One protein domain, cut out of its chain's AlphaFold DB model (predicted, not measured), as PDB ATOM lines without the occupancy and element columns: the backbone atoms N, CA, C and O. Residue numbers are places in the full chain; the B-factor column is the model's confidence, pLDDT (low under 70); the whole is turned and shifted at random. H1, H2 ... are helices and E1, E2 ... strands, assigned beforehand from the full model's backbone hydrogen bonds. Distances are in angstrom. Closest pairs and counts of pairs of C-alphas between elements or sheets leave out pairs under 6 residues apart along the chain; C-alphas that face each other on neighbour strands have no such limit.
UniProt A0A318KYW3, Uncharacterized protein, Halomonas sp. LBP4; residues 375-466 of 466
ATOM      1  N   ALA A 375      14.346 -36.763   4.092       83.00
ATOM      2  CA  ALA A 375      13.996 -35.357   3.895       83.00
ATOM      3  C   ALA A 375      14.976 -34.402   4.602       83.00
ATOM      4  O   ALA A 375      15.431 -33.426   4.008       83.00
ATOM      5  N   THR A 376      15.378 -34.714   5.840       87.31
ATOM      6  CA  THR A 376      16.401 -33.953   6.575       87.31
ATOM      7  C   THR A 376      17.751 -34.002   5.861       87.31
ATOM      8  O   THR A 376      18.465 -33.001   5.816       87.31
ATOM      9  N   GLN A 377      18.105 -35.148   5.274       89.69
ATOM     10  CA  GLN A 377      19.347 -35.289   4.520       89.69
ATOM     11  C   GLN A 377      19.331 -34.449   3.238       89.69
ATOM     12  O   GLN A 377      20.303 -33.744   2.977       89.69
ATOM     13  N   VAL A 378      18.241 -34.503   2.467       90.81
ATOM     14  CA  VAL A 378      18.051 -33.698   1.248       90.81
ATOM     15  C   VAL A 378      18.135 -32.215   1.571       90.81
ATOM     16  O   VAL A 378      18.921 -31.504   0.952       90.81
ATOM     17  N   ARG A 379      17.398 -31.769   2.593       91.69
ATOM     18  CA  ARG A 379      17.428 -30.383   3.059       91.69
ATOM     19  C   ARG A 379      18.846 -29.936   3.397       91.69
ATOM     20  O   ARG A 379      19.288 -28.917   2.884       91.69
ATOM     21  N   ARG A 380      19.566 -30.727   4.198       92.19
ATOM     22  CA  ARG A 380      20.946 -30.426   4.589       92.19
ATOM     23  C   ARG A 380      21.873 -30.313   3.378       92.19
ATOM     24  O   ARG A 380      22.673 -29.394   3.334       92.19
ATOM     25  N   MET A 381      21.766 -31.216   2.403       93.38
ATOM     26  CA  MET A 381      22.609 -31.163   1.199       93.38
ATOM     27  C   MET A 381      22.329 -29.915   0.361       93.38
ATOM     28  O   MET A 381      23.257 -29.284  -0.123       93.38
ATOM     29  N   ILE A 382      21.060 -29.528   0.214       95.00
ATOM     30  CA  ILE A 382      20.705 -28.309  -0.523       95.00
ATOM     31  C   ILE A 382      21.164 -27.071   0.245       95.00
ATOM     32  O   ILE A 382      21.684 -26.146  -0.358       95.00
ATOM     33  N   GLU A 383      21.011 -27.055   1.568       93.12
ATOM     34  CA  GLU A 383      21.452 -25.948   2.417       93.12
ATOM     35  C   GLU A 383      22.979 -25.787   2.427       93.12
ATOM     36  O   GLU A 383      23.469 -24.664   2.454       93.12
ATOM     37  N   GLU A 384      23.730 -26.891   2.352       94.31
ATOM     38  CA  GLU A 384      25.194 -26.887   2.220       94.31
ATOM     39  C   GLU A 384      25.660 -26.281   0.885       94.31
ATOM     40  O   GLU A 384      26.700 -25.624   0.853       94.31
ATOM     41  N   GLU A 385      24.888 -26.466  -0.188       95.25
ATOM     42  CA  GLU A 385      25.195 -25.952  -1.531       95.25
ATOM     43  C   GLU A 385      24.543 -24.588  -1.826       95.25
ATOM     44  O   GLU A 385      24.866 -23.940  -2.823       95.25
ATOM     45  N   TRP A 386      23.603 -24.133  -0.993       95.25
ATOM     46  CA  TRP A 386      22.868 -22.899  -1.246       95.25
ATOM     47  C   TRP A 386      23.654 -21.667  -0.800       95.25
ATOM     48  O   TRP A 386      23.656 -21.273   0.368       95.25
ATOM     49  N   GLU A 387      24.266 -20.989  -1.770       93.38
ATOM     50  CA  GLU A 387      24.802 -19.643  -1.578       93.38
ATOM     51  C   GLU A 387      23.655 -18.631  -1.519       93.38
ATOM     52  O   GLU A 387      23.160 -18.149  -2.539       93.38
ATOM     53  N   ARG A 388      23.214 -18.324  -0.297       90.69
ATOM     54  CA  ARG A 388      22.137 -17.365  -0.049       90.69
ATOM     55  C   ARG A 388      22.499 -15.975  -0.597       90.69
ATOM     56  O   ARG A 388      23.458 -15.373  -0.105       90.69
ATOM     57  N   PRO A 389      21.713 -15.425  -1.536       90.31
ATOM     58  CA  PRO A 389      21.909 -14.064  -2.023       90.31
ATOM     59  C   PRO A 389      21.655 -13.003  -0.937       90.31
ATOM     60  O   PRO A 389      20.751 -13.155  -0.115       90.31
ATOM     61  N   ASP A 390      22.412 -11.898  -0.956       88.69
ATOM     62  CA  ASP A 390      22.306 -10.807   0.038       88.69
ATOM     63  C   ASP A 390      20.929 -10.108   0.048       88.69
ATOM     64  O   ASP A 390      20.556  -9.477   1.033       88.69
ATOM     65  N   ASN A 391      20.183 -10.204  -1.055       87.62
ATOM     66  CA  ASN A 391      18.832  -9.670  -1.252       87.62
ATOM     67  C   ASN A 391      17.719 -10.634  -0.804       87.62
ATOM     68  O   ASN A 391      16.547 -10.354  -1.037       87.62
ATOM     69  N   PHE A 392      18.057 -11.777  -0.197       89.31
ATOM     70  CA  PHE A 392      17.061 -12.696   0.348       89.31
ATOM     71  C   PHE A 392      16.544 -12.174   1.700       89.31
ATOM     72  O   PHE A 392      17.080 -12.494   2.765       89.31
ATOM     73  N   ASP A 393      15.516 -11.329   1.639       87.44
ATOM     74  CA  ASP A 393      14.905 -10.684   2.804       87.44
ATOM     75  C   ASP A 393      14.107 -11.662   3.685       87.44
ATOM     76  O   ASP A 393      13.708 -12.741   3.249       87.44
ATOM     77  N   GLN A 394      13.817 -11.262   4.933       81.38
ATOM     78  CA  GLN A 394      13.041 -12.071   5.894       81.38
ATOM     79  C   GLN A 394      11.624 -12.406   5.421       81.38
ATOM     80  O   GLN A 394      11.096 -13.451   5.789       81.38
ATOM     81  N   ASP A 395      11.057 -11.550   4.575       82.94
ATOM     82  CA  ASP A 395       9.722 -11.728   4.008       82.94
ATOM     83  C   ASP A 395       9.748 -12.479   2.662       82.94
ATOM     84  O   ASP A 395       8.696 -12.767   2.093       82.94
ATOM     85  N   SER A 396      10.937 -12.804   2.133       84.12
ATOM     86  CA  SER A 396      11.069 -13.566   0.889       84.12
ATOM     87  C   SER A 396      10.773 -15.041   1.139       84.12
ATOM     88  O   SER A 396      11.473 -15.720   1.894       84.12
ATOM     89  N   GLU A 397       9.754 -15.552   0.456       89.50
ATOM     90  CA  GLU A 397       9.380 -16.961   0.488       89.50
ATOM     91  C   GLU A 397       9.329 -17.516  -0.932       89.50
ATOM     92  O   GLU A 397       8.589 -17.021  -1.784       89.50
ATOM     93  N   VAL A 398      10.095 -18.577  -1.179       91.12
ATOM     94  CA  VAL A 398      10.113 -19.261  -2.475       91.12
ATOM     95  C   VAL A 398       9.731 -20.713  -2.274       91.12
ATOM     96  O   VAL A 398      10.346 -21.422  -1.483       91.12
ATOM     97  N   SER A 399       8.713 -21.167  -2.997       92.12
ATOM     98  CA  SER A 399       8.245 -22.553  -2.931       92.12
ATOM     99  C   SER A 399       8.532 -23.256  -4.244       92.12
ATOM    100  O   SER A 399       8.128 -22.790  -5.313       92.12
ATOM    101  N   VAL A 400       9.225 -24.386  -4.163       91.88
ATOM    102  CA  VAL A 400       9.718 -25.121  -5.324       91.88
ATOM    103  C   VAL A 400       9.351 -26.584  -5.198       91.88
ATOM    104  O   VAL A 400       9.600 -27.211  -4.177       91.88
ATOM    105  N   GLN A 401       8.792 -27.146  -6.257       93.81
ATOM    106  CA  GLN A 401       8.571 -28.570  -6.390       93.81
ATOM    107  C   GLN A 401       9.729 -29.195  -7.160       93.81
ATOM    108  O   GLN A 401      10.016 -28.819  -8.298       93.81
ATOM    109  N   VAL A 402      10.383 -30.170  -6.544       93.06
ATOM    110  CA  VAL A 402      11.507 -30.900  -7.123       93.06
ATOM    111  C   VAL A 402      11.043 -32.302  -7.482       93.06
ATOM    112  O   VAL A 402      10.437 -32.989  -6.662       93.06
ATOM    113  N   ARG A 403      11.340 -32.733  -8.710       93.19
ATOM    114  CA  ARG A 403      11.101 -34.101  -9.173       93.19
ATOM    115  C   ARG A 403      12.424 -34.823  -9.379       93.19
ATOM    116  O   ARG A 403      13.310 -34.308 -10.058       93.19
ATOM    117  N   LEU A 404      12.538 -36.026  -8.832       92.19
ATOM    118  CA  LEU A 404      13.717 -36.876  -8.894       92.19
ATOM    119  C   LEU A 404      13.546 -38.039  -9.871       92.19
ATOM    120  O   LEU A 404      12.465 -38.601 -10.046       92.19
ATOM    121  N   ALA A 405      14.656 -38.451 -10.471       85.62
ATOM    122  CA  ALA A 405      14.773 -39.674 -11.240       85.62
ATOM    123  C   ALA A 405      15.006 -40.825 -10.261       85.62
ATOM    124  O   ALA A 405      16.116 -41.020  -9.760       85.62
ATOM    125  N   VAL A 406      13.962 -41.592  -9.978       81.50
ATOM    126  CA  VAL A 406      14.059 -42.829  -9.196       81.50
ATOM    127  C   VAL A 406      14.667 -43.931 -10.080       81.50
ATOM    128  O   VAL A 406      14.329 -44.004 -11.262       81.50
ATOM    129  N   PRO A 407      15.573 -44.782  -9.562       77.00
ATOM    130  CA  PRO A 407      16.097 -44.833  -8.189       77.00
ATOM    131  C   PRO A 407      17.362 -43.987  -7.973       77.00
ATOM    132  O   PRO A 407      18.001 -44.081  -6.934       77.00
ATOM    133  N   PHE A 408      17.803 -43.207  -8.957       84.81
ATOM    134  CA  PHE A 408      19.139 -42.610  -8.936       84.81
ATOM    135  C   PHE A 408      19.257 -41.334  -8.100       84.81
ATOM    136  O   PHE A 408      20.375 -41.005  -7.717       84.81
ATOM    137  N   GLY A 409      18.144 -40.655  -7.812       87.94
ATOM    138  CA  GLY A 409      18.115 -39.415  -7.031       87.94
ATOM    139  C   GLY A 409      18.549 -38.175  -7.816       87.94
ATOM    140  O   GLY A 409      18.779 -37.130  -7.220       87.94
ATOM    141  N   ASN A 410      18.676 -38.275  -9.144       92.12
ATOM    142  CA  ASN A 410      19.003 -37.131  -9.997       92.12
ATOM    143  C   ASN A 410      17.809 -36.187 -10.098       92.12
ATOM    144  O   ASN A 410      16.686 -36.652 -10.260       92.12
ATOM    145  N   VAL A 411      18.031 -34.880 -10.102       95.19
ATOM    146  CA  VAL A 411      16.947 -33.921 -10.349       95.19
ATOM    147  C   VAL A 411      16.515 -33.983 -11.819       95.19
ATOM    148  O   VAL A 411      17.320 -33.757 -12.720       95.19
ATOM    149  N   LEU A 412      15.240 -34.297 -12.064       90.25
ATOM    150  CA  LEU A 412      14.611 -34.289 -13.391       90.25
ATOM    151  C   LEU A 412      14.027 -32.922 -13.727       90.25
ATOM    152  O   LEU A 412      14.217 -32.417 -14.830       90.25
ATOM    153  N   ALA A 413      13.286 -32.349 -12.781       91.56
ATOM    154  CA  ALA A 413      12.578 -31.097 -12.975       91.56
ATOM    155  C   ALA A 413      12.528 -30.296 -11.674       91.56
ATOM    156  O   ALA A 413      12.458 -30.857 -10.580       91.56
ATOM    157  N   ILE A 414      12.548 -28.978 -11.832       94.94
ATOM    158  CA  ILE A 414      12.392 -27.994 -10.767       94.94
ATOM    159  C   ILE A 414      11.279 -27.063 -11.238       94.94
ATOM    160  O   ILE A 414      11.434 -26.411 -12.271       94.94
ATOM    161  N   ASN A 415      10.158 -27.041 -10.522       88.56
ATOM    162  CA  ASN A 415       9.010 -26.203 -10.844       88.56
ATOM    163  C   ASN A 415       8.752 -25.203  -9.714       88.56
ATOM    164  O   ASN A 415       8.636 -25.596  -8.555       88.56
ATOM    165  N   TYR A 416       8.648 -23.916 -10.037       90.12
ATOM    166  CA  TYR A 416       8.351 -22.885  -9.043       90.12
ATOM    167  C   TYR A 416       6.847 -22.840  -8.796       90.12
ATOM    168  O   TYR A 416       6.077 -22.467  -9.675       90.12
ATOM    169  N   LEU A 417       6.437 -23.205  -7.582       88.75
ATOM    170  CA  LEU A 417       5.057 -23.038  -7.122       88.75
ATOM    171  C   LEU A 417       4.796 -21.577  -6.739       88.75
ATOM    172  O   LEU A 417       3.729 -21.032  -7.010       88.75
ATOM    173  N   ARG A 418       5.804 -20.943  -6.132       87.75
ATOM    174  CA  ARG A 418       5.832 -19.521  -5.781       87.75
ATOM    175  C   ARG A 418       7.256 -19.005  -6.016       87.75
ATOM    176  O   ARG A 418       8.109 -19.265  -5.167       87.75
ATOM    177  N   PRO A 419       7.556 -18.384  -7.169       90.62
ATOM    178  CA  PRO A 419       8.861 -17.772  -7.409       90.62
ATOM    179  C   PRO A 419       9.018 -16.484  -6.589       90.62
ATOM    180  O   PRO A 419       8.025 -15.844  -6.249       90.62
ATOM    181  N   SER A 420      10.262 -16.088  -6.312       91.81
ATOM    182  CA  SER A 420      10.566 -14.724  -5.866       91.81
ATOM    183  C   SER A 420      10.407 -13.743  -7.031       91.81
ATOM    184  O   SER A 420      10.646 -14.114  -8.186       91.81
ATOM    185  N   ASP A 421      10.081 -12.487  -6.728       91.06
ATOM    186  CA  ASP A 421      10.146 -11.375  -7.687       91.06
ATOM    187  C   ASP A 421      11.587 -11.101  -8.159       91.06
ATOM    188  O   ASP A 421      11.800 -10.458  -9.190       91.06
ATOM    189  N   ASP A 422      12.586 -11.608  -7.426       92.69
ATOM    190  CA  ASP A 422      13.992 -11.508  -7.788       92.69
ATOM    191  C   ASP A 422      14.503 -12.782  -8.481       92.69
ATOM    192  O   ASP A 422      14.600 -13.871  -7.900       92.69
ATOM    193  N   GLU A 423      14.883 -12.636  -9.749       93.50
ATOM    194  CA  GLU A 423      15.401 -13.732 -10.565       93.50
ATOM    195  C   GLU A 423      16.728 -14.295 -10.030       93.50
ATOM    196  O   GLU A 423      16.983 -15.492 -10.170       93.50
ATOM    197  N   ALA A 424      17.566 -13.483  -9.375       94.06
ATOM    198  CA  ALA A 424      18.825 -13.956  -8.798       94.06
ATOM    199  C   ALA A 424      18.575 -14.947  -7.656       94.06
ATOM    200  O   ALA A 424      19.279 -15.953  -7.546       94.06
ATOM    201  N   ILE A 425      17.526 -14.716  -6.861       94.25
ATOM    202  CA  ILE A 425      17.087 -15.645  -5.818       94.25
ATOM    203  C   ILE A 425      16.636 -16.960  -6.447       94.25
ATOM    204  O   ILE A 425      17.133 -18.021  -6.065       94.25
ATOM    205  N   ASN A 426      15.752 -16.898  -7.446       94.69
ATOM    206  CA  ASN A 426      15.270 -18.099  -8.125       94.69
ATOM    207  C   ASN A 426      16.445 -18.885  -8.731       94.69
ATOM    208  O   ASN A 426      16.543 -20.094  -8.517       94.69
ATOM    209  N   ASN A 427      17.395 -18.210  -9.383       96.00
ATOM    210  CA  ASN A 427      18.567 -18.850  -9.978       96.00
ATOM    211  C   ASN A 427      19.470 -19.502  -8.921       96.00
ATOM    212  O   ASN A 427      19.868 -20.649  -9.117       96.00
ATOM    213  N   SER A 428      19.709 -18.836  -7.782       96.06
ATOM    214  CA  SER A 428      20.500 -19.400  -6.674       96.06
ATOM    215  C   SER A 428      19.896 -20.697  -6.126       96.06
ATOM    216  O   SER A 428      20.610 -21.661  -5.868       96.06
ATOM    217  N   ILE A 429      18.566 -20.754  -6.008       96.25
ATOM    218  CA  ILE A 429      17.844 -21.941  -5.540       96.25
ATOM    219  C   ILE A 429      17.956 -23.073  -6.564       96.25
ATOM    220  O   ILE A 429      18.201 -24.224  -6.201       96.25
ATOM    221  N   ASN A 430      17.800 -22.760  -7.853       96.19
ATOM    222  CA  ASN A 430      17.933 -23.747  -8.923       96.19
ATOM    223  C   ASN A 430      19.342 -24.352  -8.945       96.19
ATOM    224  O   ASN A 430      19.493 -25.570  -9.042       96.19
ATOM    225  N   GLU A 431      20.362 -23.501  -8.820       97.19
ATOM    226  CA  GLU A 431      21.761 -23.909  -8.768       97.19
ATOM    227  C   GLU A 431      22.036 -24.782  -7.543       97.19
ATOM    228  O   GLU A 431      22.554 -25.881  -7.708       97.19
ATOM    229  N   ALA A 432      21.580 -24.383  -6.353       96.88
ATOM    230  CA  ALA A 432      21.734 -25.171  -5.131       96.88
ATOM    231  C   ALA A 432      21.120 -26.575  -5.250       96.88
ATOM    232  O   ALA A 432      21.762 -27.576  -4.931       96.88
ATOM    233  N   ILE A 433      19.891 -26.677  -5.772       96.69
ATOM    234  CA  ILE A 433      19.203 -27.965  -5.957       96.69
ATOM    235  C   ILE A 433      19.949 -28.847  -6.970       96.69
ATOM    236  O   ILE A 433      20.066 -30.058  -6.773       96.69
ATOM    237  N   ARG A 434      20.460 -28.263  -8.061       96.06
ATOM    238  CA  ARG A 434      21.223 -29.004  -9.077       96.06
ATOM    239  C   ARG A 434      22.603 -29.425  -8.584       96.06
ATOM    240  O   ARG A 434      23.032 -30.518  -8.935       96.06
ATOM    241  N   SER A 435      23.269 -28.597  -7.787       96.69
ATOM    242  CA  SER A 435      24.580 -28.894  -7.199       96.69
ATOM    243  C   SER A 435      24.487 -29.965  -6.114       96.69
ATOM    244  O   SER A 435      25.349 -30.836  -6.044       96.69
ATOM    245  N   ALA A 436      23.398 -29.974  -5.338       95.38
ATOM    246  CA  ALA A 436      23.132 -31.008  -4.339       95.38
ATOM    247  C   ALA A 436      22.728 -32.367  -4.949       95.38
ATOM    248  O   ALA A 436      22.751 -33.391  -4.265       95.38
ATOM    249  N   SER A 437      22.350 -32.399  -6.232       93.56
ATOM    250  CA  SER A 437      22.075 -33.633  -6.972       93.56
ATOM    251  C   SER A 437      23.385 -34.361  -7.316       93.56
ATOM    252  O   SER A 437      24.311 -33.730  -7.826       93.56
ATOM    253  N   PRO A 438      23.468 -35.701  -7.181       94.38
ATOM    254  CA  PRO A 438      22.379 -36.646  -6.911       94.38
ATOM    255  C   PRO A 438      22.068 -36.877  -5.425       94.38
ATOM    256  O   PRO A 438      22.955 -37.000  -4.586       94.38
ATOM    257  N   PHE A 439      20.785 -37.085  -5.119       93.81
ATOM    258  CA  PHE A 439      20.319 -37.471  -3.787       93.81
ATOM    259  C   PHE A 439      20.379 -38.994  -3.581       93.81
ATOM    260  O   PHE A 439      19.370 -39.699  -3.627       93.81
ATOM    261  N   ASP A 440      21.576 -39.525  -3.330       88.00
ATOM    262  CA  ASP A 440      21.821 -40.977  -3.249       88.00
ATOM    263  C   ASP A 440      21.060 -41.699  -2.120       88.00
ATOM    264  O   ASP A 440      20.882 -42.921  -2.166       88.00
ATOM    265  N   GLY A 441      20.584 -40.958  -1.113       85.12
ATOM    266  CA  GLY A 441      19.798 -41.501  -0.003       85.12
ATOM    267  C   GLY A 441      18.513 -42.208  -0.451       85.12
ATOM    268  O   GLY A 441      18.091 -43.156   0.206       85.12
ATOM    269  N   ILE A 442      17.950 -41.843  -1.613       87.06
ATOM    270  CA  ILE A 442      16.696 -42.424  -2.116       87.06
ATOM    271  C   ILE A 442      16.823 -43.932  -2.366       87.06
ATOM    272  O   ILE A 442      15.873 -44.677  -2.169       87.06
ATOM    273  N   ARG A 443      18.020 -44.421  -2.718       85.94
ATOM    274  CA  ARG A 443      18.269 -45.849  -2.999       85.94
ATOM    275  C   ARG A 443      18.151 -46.740  -1.773       85.94
ATOM    276  O   ARG A 443      18.011 -47.950  -1.916       85.94
ATOM    277  N   GLN A 444      18.294 -46.152  -0.591       86.19
ATOM    278  CA  GLN A 444      18.238 -46.868   0.680       86.19
ATOM    279  C   GLN A 444      16.798 -47.009   1.179       86.19
ATOM    280  O   GLN A 444      16.543 -47.800   2.084       86.19
ATOM    281  N   LEU A 445      15.870 -46.263   0.579       85.31
ATOM    282  CA  LEU A 445      14.455 -46.293   0.905       85.31
ATOM    283  C   LEU A 445      13.757 -47.467   0.220       85.31
ATOM    284  O   LEU A 445      14.216 -47.979  -0.805       85.31
ATOM    285  N   SER A 446      12.614 -47.878   0.761       84.25
ATOM    286  CA  SER A 446      11.740 -48.846   0.099       84.25
ATOM    287  C   SER A 446      11.204 -48.289  -1.224       84.25
ATOM    288  O   SER A 446      11.083 -47.080  -1.397       84.25
ATOM    289  N   LEU A 447      10.830 -49.158  -2.169       75.94
ATOM    290  CA  LEU A 447      10.285 -48.729  -3.468       75.94
ATOM    291  C   LEU A 447       9.077 -47.786  -3.317       75.94
ATOM    292  O   LEU A 447       8.930 -46.848  -4.094       75.94
ATOM    293  N   LYS A 448       8.246 -48.019  -2.296       77.81
ATOM    294  CA  LYS A 448       7.106 -47.162  -1.967       77.81
ATOM    295  C   LYS A 448       7.565 -45.757  -1.566       77.81
ATOM    296  O   LYS A 448       7.122 -44.784  -2.159       77.81
ATOM    297  N   GLU A 449       8.492 -45.655  -0.619       81.12
ATOM    298  CA  GLU A 449       9.052 -44.366  -0.189       81.12
ATOM    299  C   GLU A 449       9.788 -43.659  -1.335       81.12
ATOM    300  O   GLU A 449       9.709 -42.443  -1.464       81.12
ATOM    301  N   GLN A 450      10.463 -44.406  -2.214       84.19
ATOM    302  CA  GLN A 450      11.088 -43.847  -3.415       84.19
ATOM    303  C   GLN A 450      10.065 -43.212  -4.362       84.19
ATOM    304  O   GLN A 450      10.350 -42.169  -4.944       84.19
ATOM    305  N   GLN A 451       8.891 -43.828  -4.526       77.75
ATOM    306  CA  GLN A 451       7.796 -43.273  -5.325       77.75
ATOM    307  C   GLN A 451       7.178 -42.044  -4.653       77.75
ATOM    308  O   GLN A 451       6.965 -41.035  -5.318       77.75
ATOM    309  N   GLU A 452       6.946 -42.096  -3.339       81.38
ATOM    310  CA  GLU A 452       6.410 -40.965  -2.566       81.38
ATOM    311  C   GLU A 452       7.360 -39.758  -2.584       81.38
ATOM    312  O   GLU A 452       6.918 -38.620  -2.700       81.38
ATOM    313  N   LEU A 453       8.671 -40.003  -2.550       87.94
ATOM    314  CA  LEU A 453       9.716 -38.976  -2.566       87.94
ATOM    315  C   LEU A 453      10.261 -38.691  -3.969       87.94
ATOM    316  O   LEU A 453      11.233 -37.945  -4.121       87.94
ATOM    317  N   GLN A 454       9.630 -39.246  -5.008       89.56
ATOM    318  CA  GLN A 454       9.925 -38.879  -6.389       89.56
ATOM    319  C   GLN A 454       9.636 -37.397  -6.619       89.56
ATOM    320  O   GLN A 454      10.291 -36.767  -7.445       89.56
ATOM    321  N   GLN A 455       8.661 -36.839  -5.907       90.06
ATOM    322  CA  GLN A 455       8.294 -35.439  -5.992       90.06
ATOM    323  C   GLN A 455       8.090 -34.886  -4.589       90.06
ATOM    324  O   GLN A 455       7.291 -35.413  -3.825       90.06
ATOM    325  N   PHE A 456       8.789 -33.809  -4.257       90.81
ATOM    326  CA  PHE A 456       8.627 -33.134  -2.973       90.81
ATOM    327  C   PHE A 456       8.699 -31.624  -3.153       90.81
ATOM    328  O   PHE A 456       9.264 -31.119  -4.125       90.81
ATOM    329  N   ASN A 457       8.100 -30.911  -2.207       91.69
ATOM    330  CA  ASN A 457       8.116 -29.459  -2.174       91.69
ATOM    331  C   ASN A 457       9.175 -28.994  -1.168       91.69
ATOM    332  O   ASN A 457       9.365 -29.616  -0.126       91.69
ATOM    333  N   LEU A 458       9.861 -27.910  -1.507       93.12
ATOM    334  CA  LEU A 458      10.816 -27.210  -0.664       93.12
ATOM    335  C   LEU A 458      10.359 -25.770  -0.505       93.12
ATOM    336  O   LEU A 458      10.022 -25.111  -1.494       93.12
ATOM    337  N   HIS A 459      10.411 -25.278   0.724       92.12
ATOM    338  CA  HIS A 459      10.078 -23.903   1.049       92.12
ATOM    339  C   HIS A 459      11.337 -23.184   1.535       92.12
ATOM    340  O   HIS A 459      11.874 -23.474   2.602       92.12
ATOM    341  N   PHE A 460      11.827 -22.241   0.741       91.81
ATOM    342  CA  PHE A 460      12.983 -21.417   1.066       91.81
ATOM    343  C   PHE A 460      12.516 -20.151   1.769       91.81
ATOM    344  O   PHE A 460      11.677 -19.417   1.240       91.81
ATOM    345  N   ARG A 461      13.085 -19.899   2.946       90.75
ATOM    346  CA  ARG A 461      12.866 -18.698   3.751       90.75
ATOM    347  C   ARG A 461      14.197 -18.181   4.293       90.75
ATOM    348  O   ARG A 461      15.224 -18.859   4.214       90.75
ATOM    349  N   ALA A 462      14.201 -16.978   4.859       80.69
ATOM    350  CA  ALA A 462      15.437 -16.368   5.344       80.69
ATOM    351  C   ALA A 462      16.043 -17.130   6.531       80.69
ATOM    352  O   ALA A 462      17.264 -17.123   6.721       80.69
ATOM    353  N   GLU A 463      15.213 -17.815   7.322       80.25
ATOM    354  CA  GLU A 463      15.682 -18.672   8.406       80.25
ATOM    355  C   GLU A 463      16.315 -19.987   7.923       80.25
ATOM    356  O   GLU A 463      17.043 -20.607   8.694       80.25
ATOM    357  N   GLY A 464      16.077 -20.400   6.671       82.12
ATOM    358  CA  GLY A 464      16.557 -21.664   6.113       82.12
ATOM    359  C   GLY A 464      15.542 -22.342   5.193       82.12
ATOM    360  O   GLY A 464      14.583 -21.730   4.720       82.12
ATOM    361  N   ILE A 465      15.764 -23.629   4.937       83.19
ATOM    362  CA  ILE A 465      14.902 -24.452   4.081       83.19
ATOM    363  C   ILE A 465      13.931 -25.245   4.968       83.19
ATOM    364  O   ILE A 465      14.348 -25.857   5.955       83.19
ATOM    365  N   ARG A 466      12.639 -25.246   4.631       71.88
ATOM    366  CA  ARG A 466      11.598 -26.064   5.269       71.88
ATOM    367  C   ARG A 466      11.049 -27.107   4.311       71.88
ATOM    368  O   ARG A 466      10.862 -26.795   3.116       71.88
TER     369      ARG A 466
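AT A GLANCE: This is residues 375 to 466 of the 466 residues of an uncharacterized protein of Halomonas sp. LBP4 (UniProt A0A318KYW3). A strongly twisted sheet of three strands makes a wall, with the long helix H2 packed over one face; H1 crosses near the last residues of H2 at a steep angle. Short helices H3 and H4 lie at one end of the long axis, and the long link 386 to 397 reaches the other end. The printed part has 92 residues with four named helices and three named strands, in the order H1 E1 E2 H2 H3 H4 E3; the sheet runs E2 E1 E3, antiparallel. The class is mixed, helices and strands. The whole is compact, with a radius of gyration of the C-alphas of 13.0 A, yet elongated, spanning 39 by 22 by 17 A.

HOW THE PARTS SIT: Start at E1, residues 398 to 405, the inner strand. Its antiparallel neighbour E2, residues 410 to 418, forms a hairpin with it; look for N 401 and O 415, 2.8 A apart and within hydrogen-bond range. E2 bends by 51 degrees at residue 413. E3, residues 455 to 461, is the antiparallel neighbour of E1 at the other edge, with N 402 and O 456 within hydrogen-bond range at 2.8 A. H2, residues 423 to 436, is on the sheet at a height of 8.9 A. It lies over E1, only just slantwise at 32 degrees on the local plane. Its closest C-alphas to E2 are Arg 434 and Val 411, 6.6 A apart. H1, residues 375 to 385, touches H2 at residues 432 to 436 alone; the closest C-alphas, of Glu 385 and Ala 432, are 5.1 A apart. They run opposite ways at a steep tilt of 65 degrees. H1 only grazes the sheet, with its residues 375 to 383. H3, residues 440 to 444, and H4, residues 447 to 452, are close but not clearly touching, with the C-alphas of Ile 442 and Gln 450 closest at 5.9 A. Both are only just not on the sheet, with 4 pairs of C-alphas within 10 A each. In H1, H2 and H4 every O i to N i+4 pair is within hydrogen-bond range; in H3 0 of 1 is, beside 2 of 2 O i to N i+3 pairs.

IN THESE COORDINATES: Find C-alpha 375 at (13.996, -35.357, 3.895); from there H1 runs 15.6 A to C-alpha 385. E1 measures 22.7 A, E2 22.4 A. H2 starts at C-alpha 423, (15.401, -13.732, -10.565), and runs 19.9 A. E3 ends at C-alpha 461, (12.866, -18.698, 3.751), after 19.9 A.

THE WHOLE: The C-alphas of Asn 391 and Leu 447 are the two farthest apart, at 40.0 A. The link from H1 to E1 is long, and the other links are tight. The printed part has no cut, and no printed residue is under 70 in pLDDT.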